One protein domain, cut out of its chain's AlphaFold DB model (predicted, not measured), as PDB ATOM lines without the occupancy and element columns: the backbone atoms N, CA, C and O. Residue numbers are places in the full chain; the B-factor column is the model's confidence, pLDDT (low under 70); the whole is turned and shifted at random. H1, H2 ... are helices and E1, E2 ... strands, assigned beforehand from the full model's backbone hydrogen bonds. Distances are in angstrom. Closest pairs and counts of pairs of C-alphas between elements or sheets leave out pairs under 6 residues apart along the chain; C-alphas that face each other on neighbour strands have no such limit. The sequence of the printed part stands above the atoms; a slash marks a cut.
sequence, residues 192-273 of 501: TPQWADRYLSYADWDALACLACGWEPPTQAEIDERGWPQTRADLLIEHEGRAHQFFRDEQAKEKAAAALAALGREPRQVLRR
ATOM      1  N   THR A 192     -84.578 220.079 -36.865       79.75
ATOM      2  CA  THR A 192     -84.828 219.664 -38.263       79.75
ATOM      3  C   THR A 192     -86.318 219.612 -38.659       79.75
ATOM      4  O   THR A 192     -86.786 218.556 -39.089       79.75
ATOM      5  N   PRO A 193     -87.077 220.722 -38.538       80.00
ATOM      6  CA  PRO A 193     -88.482 220.757 -38.939       80.00
ATOM      7  C   PRO A 193     -88.649 220.419 -40.423       80.00
ATOM      8  O   PRO A 193     -87.886 220.884 -41.274       80.00
ATOM      9  N   GLN A 194     -89.673 219.634 -40.743       80.06
ATOM     10  CA  GLN A 194     -90.074 219.311 -42.107       80.06
ATOM     11  C   GLN A 194     -91.481 219.858 -42.347       80.06
ATOM     12  O   GLN A 194     -92.376 219.703 -41.520       80.06
ATOM     13  N   TRP A 195     -91.721 220.448 -43.519       70.69
ATOM     14  CA  TRP A 195     -93.062 220.920 -43.895       70.69
ATOM     15  C   TRP A 195     -94.118 219.795 -43.818       70.69
ATOM     16  O   TRP A 195     -95.288 220.064 -43.597       70.69
ATOM     17  N   ALA A 196     -93.700 218.529 -43.959       76.75
ATOM     18  CA  ALA A 196     -94.561 217.346 -43.929       76.75
ATOM     19  C   ALA A 196     -94.953 216.874 -42.512       76.75
ATOM     20  O   ALA A 196     -95.680 215.885 -42.382       76.75
ATOM     21  N   ASP A 197     -94.463 217.533 -41.456       83.62
ATOM     22  CA  ASP A 197     -94.778 217.179 -40.067       83.62
ATOM     23  C   ASP A 197     -96.219 217.588 -39.695       83.62
ATOM     24  O   ASP A 197     -96.911 216.846 -38.991       83.62
ATOM     25  N   ARG A 198     -96.697 218.717 -40.250       88.19
ATOM     26  CA  ARG A 198     -98.086 219.217 -40.202       88.19
ATOM     27  C   ARG A 198     -98.555 219.547 -41.618       88.19
ATOM     28  O   ARG A 198     -97.958 220.405 -42.256       88.19
ATOM     29  N   TYR A 199     -99.631 218.926 -42.090       86.94
ATOM     30  CA  TYR A 199    -100.167 219.159 -43.438       86.94
ATOM     31  C   TYR A 199    -101.688 219.356 -43.431       86.94
ATOM     32  O   TYR A 199    -102.344 219.061 -42.435       86.94
ATOM     33  N   LEU A 200    -102.242 219.870 -44.532       89.00
ATOM     34  CA  LEU A 200    -103.684 219.872 -44.787       89.00
ATOM     35  C   LEU A 200    -104.040 218.624 -45.597       89.00
ATOM     36  O   LEU A 200    -103.519 218.436 -46.697       89.00
ATOM     37  N   SER A 201    -104.890 217.772 -45.034       90.12
ATOM     38  CA  SER A 201    -105.516 216.654 -45.732       90.12
ATOM     39  C   SER A 201    -106.705 217.158 -46.545       90.12
ATOM     40  O   SER A 201    -107.493 217.976 -46.065       90.12
ATOM     41  N   TYR A 202    -106.827 216.627 -47.760       90.19
ATOM     42  CA  TYR A 202    -107.937 216.883 -48.682       90.19
ATOM     43  C   TYR A 202    -108.760 215.607 -48.940       90.19
ATOM     44  O   TYR A 202    -109.478 215.515 -49.930       90.19
ATOM     45  N   ALA A 203    -108.623 214.595 -48.080       91.00
ATOM     46  CA  ALA A 203    -109.480 213.419 -48.086       91.00
ATOM     47  C   ALA A 203    -110.848 213.725 -47.453       91.00
ATOM     48  O   ALA A 203    -110.955 214.589 -46.579       91.00
ATOM     49  N   ASP A 204    -111.878 212.977 -47.848       92.75
ATOM     50  CA  ASP A 204    -113.124 212.916 -47.093       92.75
ATOM     51  C   ASP A 204    -112.897 212.029 -45.862       92.75
ATOM     52  O   ASP A 204    -112.515 210.864 -45.977       92.75
ATOM     53  N   TRP A 205    -113.106 212.592 -44.675       90.88
ATOM     54  CA  TRP A 205    -112.847 211.921 -43.403       90.88
ATOM     55  C   TRP A 205    -114.013 211.078 -42.883       90.88
ATOM     56  O   TRP A 205    -113.771 210.242 -42.013       90.88
ATOM     57  N   ASP A 206    -115.224 211.239 -43.429       90.69
ATOM     58  CA  ASP A 206    -116.383 210.416 -43.052       90.69
ATOM     59  C   ASP A 206    -116.494 209.198 -43.977       90.69
ATOM     60  O   ASP A 206    -116.650 208.072 -43.509       90.69
ATOM     61  N   ALA A 207    -116.323 209.409 -45.289       91.06
ATOM     62  CA  ALA A 207    -116.190 208.320 -46.261       91.06
ATOM     63  C   ALA A 207    -114.828 207.598 -46.162       91.06
ATOM     64  O   ALA A 207    -114.680 206.480 -46.650       91.06
ATOM     65  N   LEU A 208    -113.834 208.231 -45.521       92.56
ATOM     66  CA  LEU A 208    -112.428 207.803 -45.455       92.56
ATOM     67  C   LEU A 208    -111.743 207.707 -46.838       92.56
ATOM     68  O   LEU A 208    -110.753 206.993 -46.990       92.56
ATOM     69  N   ALA A 209    -112.232 208.445 -47.836       93.06
ATOM     70  CA  ALA A 209    -111.789 208.370 -49.228       93.06
ATOM     71  C   ALA A 209    -110.809 209.498 -49.606       93.06
ATOM     72  O   ALA A 209    -111.038 210.681 -49.340       93.06
ATOM     73  N   CYS A 210    -109.717 209.165 -50.297       91.12
ATOM     74  CA  CYS A 210    -108.758 210.149 -50.793       91.12
ATOM     75  C   CYS A 210    -109.258 210.803 -52.097       91.12
ATOM     76  O   CYS A 210    -109.062 210.261 -53.187       91.12
ATOM     77  N   LEU A 211    -109.854 212.002 -52.000       89.69
ATOM     78  CA  LEU A 211    -110.508 212.727 -53.111       89.69
ATOM     79  C   LEU A 211    -109.605 213.072 -54.315       89.69
ATOM     80  O   LEU A 211    -110.090 213.548 -55.337       89.69
ATOM     81  N   ALA A 212    -108.299 212.822 -54.225       85.75
ATOM     82  CA  ALA A 212    -107.348 213.025 -55.316       85.75
ATOM     83  C   ALA A 212    -107.143 211.807 -56.232       85.75
ATOM     84  O   ALA A 212    -106.534 211.937 -57.293       85.75
ATOM     85  N   CYS A 213    -107.578 210.619 -55.807       87.25
ATOM     86  CA  CYS A 213    -107.406 209.369 -56.557       87.25
ATOM     87  C   CYS A 213    -108.545 208.354 -56.384       87.25
ATOM     88  O   CYS A 213    -108.520 207.323 -57.048       87.25
ATOM     89  N   GLY A 214    -109.503 208.604 -55.484       87.94
ATOM     90  CA  GLY A 214    -110.554 207.644 -55.140       87.94
ATOM     91  C   GLY A 214    -110.066 206.448 -54.315       87.94
ATOM     92  O   GLY A 214    -110.774 205.453 -54.228       87.94
ATOM     93  N   TRP A 215    -108.862 206.498 -53.729       92.62
ATOM     94  CA  TRP A 215    -108.380 205.407 -52.878       92.62
ATOM     95  C   TRP A 215    -109.063 205.422 -51.512       92.62
ATOM     96  O   TRP A 215    -109.044 206.440 -50.813       92.62
ATOM     97  N   GLU A 216    -109.582 204.267 -51.114       94.19
ATOM     98  CA  GLU A 216    -110.162 204.009 -49.799       94.19
ATOM     99  C   GLU A 216    -109.294 203.005 -49.019       94.19
ATOM    100  O   GLU A 216    -108.760 202.054 -49.602       94.19
ATOM    101  N   PRO A 217    -109.149 203.166 -47.691       92.94
ATOM    102  CA  PRO A 217    -108.497 202.175 -46.851       92.94
ATOM    103  C   PRO A 217    -109.358 200.904 -46.765       92.94
ATOM    104  O   PRO A 217    -110.588 201.019 -46.722       92.94
ATOM    105  N   PRO A 218    -108.750 199.708 -46.644       93.38
ATOM    106  CA  PRO A 218    -109.477 198.457 -46.422       93.38
ATOM    107  C   PRO A 218    -110.506 198.554 -45.294       93.38
ATOM    108  O   PRO A 218    -110.377 199.376 -44.379       93.38
ATOM    109  N   THR A 219    -111.540 197.722 -45.359       93.44
ATOM    110  CA  THR A 219    -112.565 197.624 -44.313       93.44
ATOM    111  C   THR A 219    -111.948 197.198 -42.977       93.44
ATOM    112  O   THR A 219    -110.855 196.632 -42.934       93.44
ATOM    113  N   GLN A 220    -112.634 197.458 -41.856       89.56
ATOM    114  CA  GLN A 220    -112.083 197.097 -40.544       89.56
ATOM    115  C   GLN A 220    -111.872 195.577 -40.413       89.56
ATOM    116  O   GLN A 220    -110.837 195.161 -39.908       89.56
ATOM    117  N   ALA A 221    -112.766 194.760 -40.983       91.38
ATOM    118  CA  ALA A 221    -112.599 193.308 -41.042       91.38
ATOM    119  C   ALA A 221    -111.291 192.897 -41.751       91.38
ATOM    120  O   ALA A 221    -110.510 192.136 -41.192       91.38
ATOM    121  N   GLU A 222    -110.983 193.464 -42.924       92.56
ATOM    122  CA  GLU A 222    -109.720 193.181 -43.628       92.56
ATOM    123  C   GLU A 222    -108.474 193.656 -42.859       92.56
ATOM    124  O   GLU A 222    -107.397 193.074 -43.001       92.56
ATOM    125  N   ILE A 223    -108.584 194.733 -42.074       90.19
ATOM    126  CA  ILE A 223    -107.507 195.224 -41.199       90.19
ATOM    127  C   ILE A 223    -107.260 194.225 -40.065       90.19
ATOM    128  O   ILE A 223    -106.105 193.873 -39.803       90.19
ATOM    129  N   ASP A 224    -108.332 193.734 -39.448       88.12
ATOM    130  CA  ASP A 224    -108.296 192.790 -38.333       88.12
ATOM    131  C   ASP A 224    -107.797 191.403 -38.790       88.12
ATOM    132  O   ASP A 224    -106.904 190.836 -38.160       88.12
ATOM    133  N   GLU A 225    -108.254 190.909 -39.948       90.81
ATOM    134  CA  GLU A 225    -107.758 189.685 -40.608       90.81
ATOM    135  C   GLU A 225    -106.258 189.759 -40.935       90.81
ATOM    136  O   GLU A 225    -105.506 188.808 -40.714       90.81
ATOM    137  N   ARG A 226    -105.785 190.914 -41.425       86.75
ATOM    138  CA  ARG A 226    -104.350 191.171 -41.667       86.75
ATOM    139  C   ARG A 226    -103.580 191.448 -40.365       86.75
ATOM    140  O   ARG A 226    -102.349 191.590 -40.383       86.75
ATOM    141  N   GLY A 227    -104.278 191.538 -39.231       83.88
ATOM    142  CA  GLY A 227    -103.742 191.870 -37.915       83.88
ATOM    143  C   GLY A 227    -102.993 193.203 -37.896       83.88
ATOM    144  O   GLY A 227    -101.933 193.303 -37.264       83.88
ATOM    145  N   TRP A 228    -103.445 194.192 -38.667       87.06
ATOM    146  CA  TRP A 228    -102.821 195.510 -38.759       87.06
ATOM    147  C   TRP A 228    -103.244 196.386 -37.564       87.06
ATOM    148  O   TRP A 228    -104.434 196.514 -37.305       87.06
ATOM    149  N   PRO A 229    -102.307 197.005 -36.817       85.69
ATOM    150  CA  PRO A 229    -102.661 197.879 -35.693       85.69
ATOM    151  C   PRO A 229    -103.249 199.237 -36.097       85.69
ATOM    152  O   PRO A 229    -103.816 199.926 -35.256       85.69
ATOM    153  N   GLN A 230    -103.054 199.661 -37.345       89.56
ATOM    154  CA  GLN A 230    -103.548 200.928 -37.876       89.56
ATOM    155  C   GLN A 230    -105.076 200.954 -37.965       89.56
ATOM    156  O   GLN A 230    -105.680 200.034 -38.507       89.56
ATOM    157  N   THR A 231    -105.692 202.068 -37.567       91.12
ATOM    158  CA  THR A 231    -107.085 202.344 -37.946       91.12
ATOM    159  C   THR A 231    -107.186 202.636 -39.451       91.12
ATOM    160  O   THR A 231    -106.204 203.055 -40.075       91.12
ATOM    161  N   ARG A 232    -108.390 202.523 -40.038       93.00
ATOM    162  CA  ARG A 232    -108.662 202.985 -41.420       93.00
ATOM    163  C   ARG A 232    -108.156 204.421 -41.663       93.00
ATOM    164  O   ARG A 232    -107.568 204.708 -42.703       93.00
ATOM    165  N   ALA A 233    -108.307 205.296 -40.666       92.25
ATOM    166  CA  ALA A 233    -107.830 206.678 -40.686       92.25
ATOM    167  C   ALA A 233    -106.289 206.801 -40.698       92.25
ATOM    168  O   ALA A 233    -105.745 207.631 -41.424       92.25
ATOM    169  N   ASP A 234    -105.560 205.966 -39.950       90.94
ATOM    170  CA  ASP A 234    -104.089 205.960 -39.989       90.94
ATOM    171  C   ASP A 234    -103.557 205.455 -41.343       90.94
ATOM    172  O   ASP A 234    -102.536 205.949 -41.829       90.94
ATOM    173  N   LEU A 235    -104.260 204.509 -41.980       91.44
ATOM    174  CA  LEU A 235    -103.944 204.037 -43.334       91.44
ATOM    175  C   LEU A 235    -104.183 205.118 -44.399       91.44
ATOM    176  O   LEU A 235    -103.400 205.220 -45.340       91.44
ATOM    177  N   LEU A 236    -105.194 205.974 -44.225       91.62
ATOM    178  CA  LEU A 236    -105.431 207.141 -45.081       91.62
ATOM    179  C   LEU A 236    -104.285 208.171 -44.976       91.62
ATOM    180  O   LEU A 236    -103.763 208.611 -45.998       91.62
ATOM    181  N   ILE A 237    -103.791 208.458 -43.763       90.62
ATOM    182  CA  ILE A 237    -102.610 209.324 -43.512       90.62
ATOM    183  C   ILE A 237    -101.302 208.710 -44.063       90.62
ATOM    184  O   ILE A 237    -100.353 209.415 -44.448       90.62
ATOM    185  N   GLU A 238    -101.207 207.379 -44.059       88.38
ATOM    186  CA  GLU A 238    -100.122 206.620 -44.688       88.38
ATOM    187  C   GLU A 238    -100.199 206.740 -46.219       88.38
ATOM    188  O   GLU A 238     -99.174 207.050 -46.826       88.38
ATOM    189  N   HIS A 239    -101.381 206.564 -46.824       89.62
ATOM    190  CA  HIS A 239    -101.611 206.686 -48.268       89.62
ATOM    191  C   HIS A 239    -101.353 208.101 -48.784       89.62
ATOM    192  O   HIS A 239    -100.475 208.271 -49.631       89.62
ATOM    193  N   GLU A 240    -102.036 209.118 -48.238       87.19
ATOM    194  CA  GLU A 240    -101.870 210.524 -48.637       87.19
ATOM    195  C   GLU A 240    -100.385 210.890 -48.678       87.19
ATOM    196  O   GLU A 240     -99.839 211.241 -49.719       87.19
ATOM    197  N   GLY A 241     -99.681 210.706 -47.559       81.50
ATOM    198  CA  GLY A 241     -98.268 211.051 -47.460       81.50
ATOM    199  C   GLY A 241     -97.289 209.961 -47.918       81.50
ATOM    200  O   GLY A 241     -96.162 209.954 -47.408       81.50
ATOM    201  N   ARG A 242     -97.711 209.058 -48.818       82.94
ATOM    202  CA  ARG A 242     -96.869 208.170 -49.651       82.94
ATOM    203  C   ARG A 242     -97.134 208.399 -51.140       82.94
ATOM    204  O   ARG A 242     -96.185 208.624 -51.885       82.94
ATOM    205  N   ALA A 243     -98.399 208.312 -51.552       79.50
ATOM    206  CA  ALA A 243     -98.836 208.413 -52.941       79.50
ATOM    207  C   ALA A 243     -98.902 209.869 -53.423       79.50
ATOM    208  O   ALA A 243     -98.518 210.159 -54.554       79.50
ATOM    209  N   HIS A 244     -99.329 210.798 -52.561       76.38
ATOM    210  CA  HIS A 244     -99.629 212.169 -52.958       76.38
ATOM    211  C   HIS A 244     -98.664 213.190 -52.358       76.38
ATOM    212  O   HIS A 244     -98.765 213.632 -51.212       76.38
ATOM    213  N   GLN A 245     -97.759 213.676 -53.202       66.31
ATOM    214  CA  GLN A 245     -97.033 214.913 -52.936       66.31
ATOM    215  C   GLN A 245     -97.915 216.119 -53.318       66.31
ATOM    216  O   GLN A 245     -97.552 216.893 -54.200       66.31
ATOM    217  N   PHE A 246     -99.037 216.313 -52.601       59.91
ATOM    218  CA  PHE A 246     -99.977 217.463 -52.700       59.91
ATOM    219  C   PHE A 246     -99.333 218.856 -52.555       59.91
ATOM    220  O   PHE A 246     -99.973 219.893 -52.683       59.91
ATOM    221  N   PHE A 247     -98.046 218.862 -52.240       59.16
ATOM    222  CA  PHE A 247     -97.194 219.995 -51.907       59.16
ATOM    223  C   PHE A 247     -96.149 220.239 -53.015       59.16
ATOM    224  O   PHE A 247     -95.229 221.036 -52.849       59.16
ATOM    225  N   ARG A 248     -96.264 219.495 -54.126       62.53
ATOM    226  CA  ARG A 248     -95.540 219.668 -55.393       62.53
ATOM    227  C   ARG A 248     -96.480 219.727 -56.596       62.53
ATOM    228  O   ARG A 248     -96.144 220.397 -57.564       62.53
ATOM    229  N   ASP A 249     -97.611 219.025 -56.543       76.75
ATOM    230  CA  ASP A 249     -98.665 219.106 -57.554       76.75
ATOM    231  C   ASP A 249     -99.798 220.012 -57.054       76.75
ATOM    232  O   ASP A 249    -100.646 219.610 -56.253       76.75
ATOM    233  N   GLU A 250     -99.766 221.262 -57.514       81.94
ATOM    234  CA  GLU A 250    -100.759 222.279 -57.170       81.94
ATOM    235  C   GLU A 250    -102.117 222.005 -57.836       81.94
ATOM    236  O   GLU A 250    -103.148 222.211 -57.202       81.94
ATOM    237  N   GLN A 251    -102.142 221.415 -59.038       84.75
ATOM    238  CA  GLN A 251    -103.394 221.072 -59.721       84.75
ATOM    239  C   GLN A 251    -104.129 219.921 -59.026       84.75
ATOM    240  O   GLN A 251    -105.357 219.930 -58.942       84.75
ATOM    241  N   ALA A 252    -103.407 218.915 -58.522       81.62
ATOM    242  CA  ALA A 252    -104.001 217.835 -57.733       81.62
ATOM    243  C   ALA A 252    -104.582 218.354 -56.406       81.62
ATOM    244  O   ALA A 252    -105.666 217.934 -56.000       81.62
ATOM    245  N   LYS A 253    -103.888 219.299 -55.761       84.50
ATOM    246  CA  LYS A 253    -104.348 220.003 -54.553       84.50
ATOM    247  C   LYS A 253    -105.601 220.843 -54.829       84.50
ATOM    248  O   LYS A 253    -106.562 220.734 -54.076       84.50
ATOM    249  N   GLU A 254    -105.626 221.634 -55.901       88.44
ATOM    250  CA  GLU A 254    -106.794 222.436 -56.302       88.44
ATOM    251  C   GLU A 254    -108.015 221.562 -56.610       88.44
ATOM    252  O   GLU A 254    -109.104 221.834 -56.109       88.44
ATOM    253  N   LYS A 255    -107.836 220.466 -57.360       87.88
ATOM    254  CA  LYS A 255    -108.913 219.508 -57.665       87.88
ATOM    255  C   LYS A 255    -109.474 218.853 -56.400       87.88
ATOM    256  O   LYS A 255    -110.690 218.800 -56.239       87.88
ATOM    257  N   ALA A 256    -108.611 218.403 -55.487       87.25
ATOM    258  CA  ALA A 256    -109.045 217.805 -54.224       87.25
ATOM    259  C   ALA A 256    -109.721 218.835 -53.295       87.25
ATOM    260  O   ALA A 256    -110.715 218.515 -52.648       87.25
ATOM    261  N   ALA A 257    -109.245 220.085 -53.274       90.06
ATOM    262  CA  ALA A 257    -109.883 221.179 -52.542       90.06
ATOM    263  C   ALA A 257    -111.269 221.532 -53.111       90.06
ATOM    264  O   ALA A 257    -112.213 221.692 -52.343       90.06
ATOM    265  N   ALA A 258    -111.413 221.596 -54.438       90.94
ATOM    266  CA  ALA A 258    -112.694 221.837 -55.099       90.94
ATOM    267  C   ALA A 258    -113.692 220.688 -54.865       90.94
ATOM    268  O   ALA A 258    -114.863 220.946 -54.598       90.94
ATOM    269  N   ALA A 259    -113.232 219.432 -54.895       89.69
ATOM    270  CA  ALA A 259    -114.056 218.269 -54.560       89.69
ATOM    271  C   ALA A 259    -114.535 218.302 -53.097       89.69
ATOM    272  O   ALA A 259    -115.711 218.074 -52.828       89.69
ATOM    273  N   LEU A 260    -113.653 218.646 -52.152       91.88
ATOM    274  CA  LEU A 260    -114.003 218.761 -50.734       91.88
ATOM    275  C   LEU A 260    -114.976 219.929 -50.475       91.88
ATOM    276  O   LEU A 260    -115.949 219.772 -49.738       91.88
ATOM    277  N   ALA A 261    -114.777 221.067 -51.148       92.50
ATOM    278  CA  ALA A 261    -115.683 222.213 -51.088       92.50
ATOM    279  C   ALA A 261    -117.066 221.908 -51.699       92.50
ATOM    280  O   ALA A 261    -118.079 222.337 -51.151       92.50
ATOM    281  N   ALA A 262    -117.134 221.114 -52.774       92.88
ATOM    282  CA  ALA A 262    -118.395 220.645 -53.357       92.88
ATOM    283  C   ALA A 262    -119.183 219.709 -52.416       92.88
ATOM    284  O   ALA A 262    -120.408 219.648 -52.496       92.88
ATOM    285  N   LEU A 263    -118.499 219.031 -51.487       91.38
ATOM    286  CA  LEU A 263    -119.101 218.263 -50.389       91.38
ATOM    287  C   LEU A 263    -119.424 219.123 -49.147       91.38
ATOM    288  O   LEU A 263    -119.837 218.579 -48.121       91.38
ATOM    289  N   GLY A 264    -119.220 220.446 -49.210       90.88
ATOM    290  CA  GLY A 264    -119.463 221.384 -48.109       90.88
ATOM    291  C   GLY A 264    -118.459 221.286 -46.954       90.88
ATOM    292  O   GLY A 264    -118.818 221.569 -45.813       90.88
ATOM    293  N   ARG A 265    -117.224 220.830 -47.217       90.38
ATOM    294  CA  ARG A 265    -116.222 220.458 -46.199       90.38
ATOM    295  C   ARG A 265    -114.933 221.275 -46.326       90.38
ATOM    296  O   ARG A 265    -114.550 221.691 -47.417       90.38
ATOM    297  N   GLU A 266    -114.228 221.456 -45.207       89.00
ATOM    298  CA  GLU A 266    -112.942 222.170 -45.150       89.00
ATOM    299  C   GLU A 266    -111.731 221.219 -45.001       89.00
ATOM    300  O   GLU A 266    -111.848 220.171 -44.357       89.00
ATOM    301  N   PRO A 267    -110.541 221.566 -45.542       90.19
ATOM    302  CA  PRO A 267    -109.333 220.744 -45.426       90.19
ATOM    303  C   PRO A 267    -108.851 220.568 -43.978       90.19
ATOM    304  O   PRO A 267    -108.516 221.529 -43.282       90.19
ATOM    305  N   ARG A 268    -108.736 219.317 -43.524       90.88
ATOM    306  CA  ARG A 268    -108.377 218.990 -42.137       90.88
ATOM    307  C   ARG A 268    -106.871 219.107 -41.905       90.88
ATOM    308  O   ARG A 268    -106.091 218.431 -42.573       90.88
ATOM    309  N   GLN A 269    -106.430 219.861 -40.894       90.94
ATOM    310  CA  GLN A 269    -105.018 219.814 -40.493       90.94
ATOM    311  C   GLN A 269    -104.678 218.490 -39.782       90.94
ATOM    312  O   GLN A 269    -105.292 218.126 -38.780       90.94
ATOM    313  N   VAL A 270    -103.646 217.803 -40.274       90.50
ATOM    314  CA  VAL A 270    -103.136 216.533 -39.748       90.50
ATOM    315  C   VAL A 270    -101.689 216.692 -39.271       90.50
ATOM    316  O   VAL A 270    -100.823 217.200 -39.985       90.50
ATOM    317  N   LEU A 271    -101.419 216.210 -38.057       90.31
ATOM    318  CA  LEU A 271    -100.090 216.119 -37.447       90.31
ATOM    319  C   LEU A 271     -99.540 214.694 -37.634       90.31
ATOM    320  O   LEU A 271    -100.078 213.745 -37.064       90.31
ATOM    321  N   ARG A 272     -98.474 214.531 -38.431       88.75
ATOM    322  CA  ARG A 272     -97.795 213.232 -38.659       88.75
ATOM    323  C   ARG A 272     -96.647 213.001 -37.684       88.75
ATOM    324  O   ARG A 272     -96.347 211.856 -37.323       88.75
ATOM    325  N   ARG A 273     -95.965 214.088 -37.323       89.69
ATOM    326  CA  ARG A 273     -94.788 214.097 -36.458       89.69
ATOM    327  C   ARG A 273     -94.758 215.346 -35.592       89.69
ATOM    328  O   ARG A 273     -95.172 216.412 -36.036       89.69
TER     329      ARG A 273
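This is residues 192 to 273 of the 501 residues of the protein "G-patch domain-containing protein" of Myceliophthora thermophila (strain ATCC 42464 / BCRC 31852 / DSM 1799) (UniProt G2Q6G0). A two-stranded antiparallel ribbon, E1 beside E2, has three helices spread separately around it: H2 nearest the middle, H3 to one side, and H1 far out. A long loop, residues 202 to 219, leads from E1 to H1. The 82 printed residues, under half in named elements, run E1, H1, H2, H3, E2; the class is mixed. The whole is compact, radius of gyration of the C-alphas 13.1 A, but flat, spanning 37 by 37 by 18 A.

E1, residues 198 to 201, begins at C-alpha (-98.086, 219.217, -40.202); E2, residues 268 to 271, ends at (-100.090, 216.119, -37.447). H2 is residues 232 to 243, 16.1 A; H3, 250 to 262, 18.1 A; H1, 220 to 225.

E1 and E2 are antiparallel at 147 degrees; N 201 and O 268 are 2.8 A apart, within hydrogen-bond range. The closest C-alphas of E1 and H2, Ser 201 and Glu 240, are 7.7 A apart. H1 and H2 are close but not clearly touching, C-alphas 220 and 232 at 6.9 A, about perpendicular at 86 degrees. H2 and H3 are apart. In H1, H2 and H3 every O i to N i+4 pair is within hydrogen-bond range.

C-alphas 192 and 221, the farthest apart, are 38.4 A apart. The printed part has no cut; E1 to H1 is a long link. Residues 245 to 248 have pLDDT under 70.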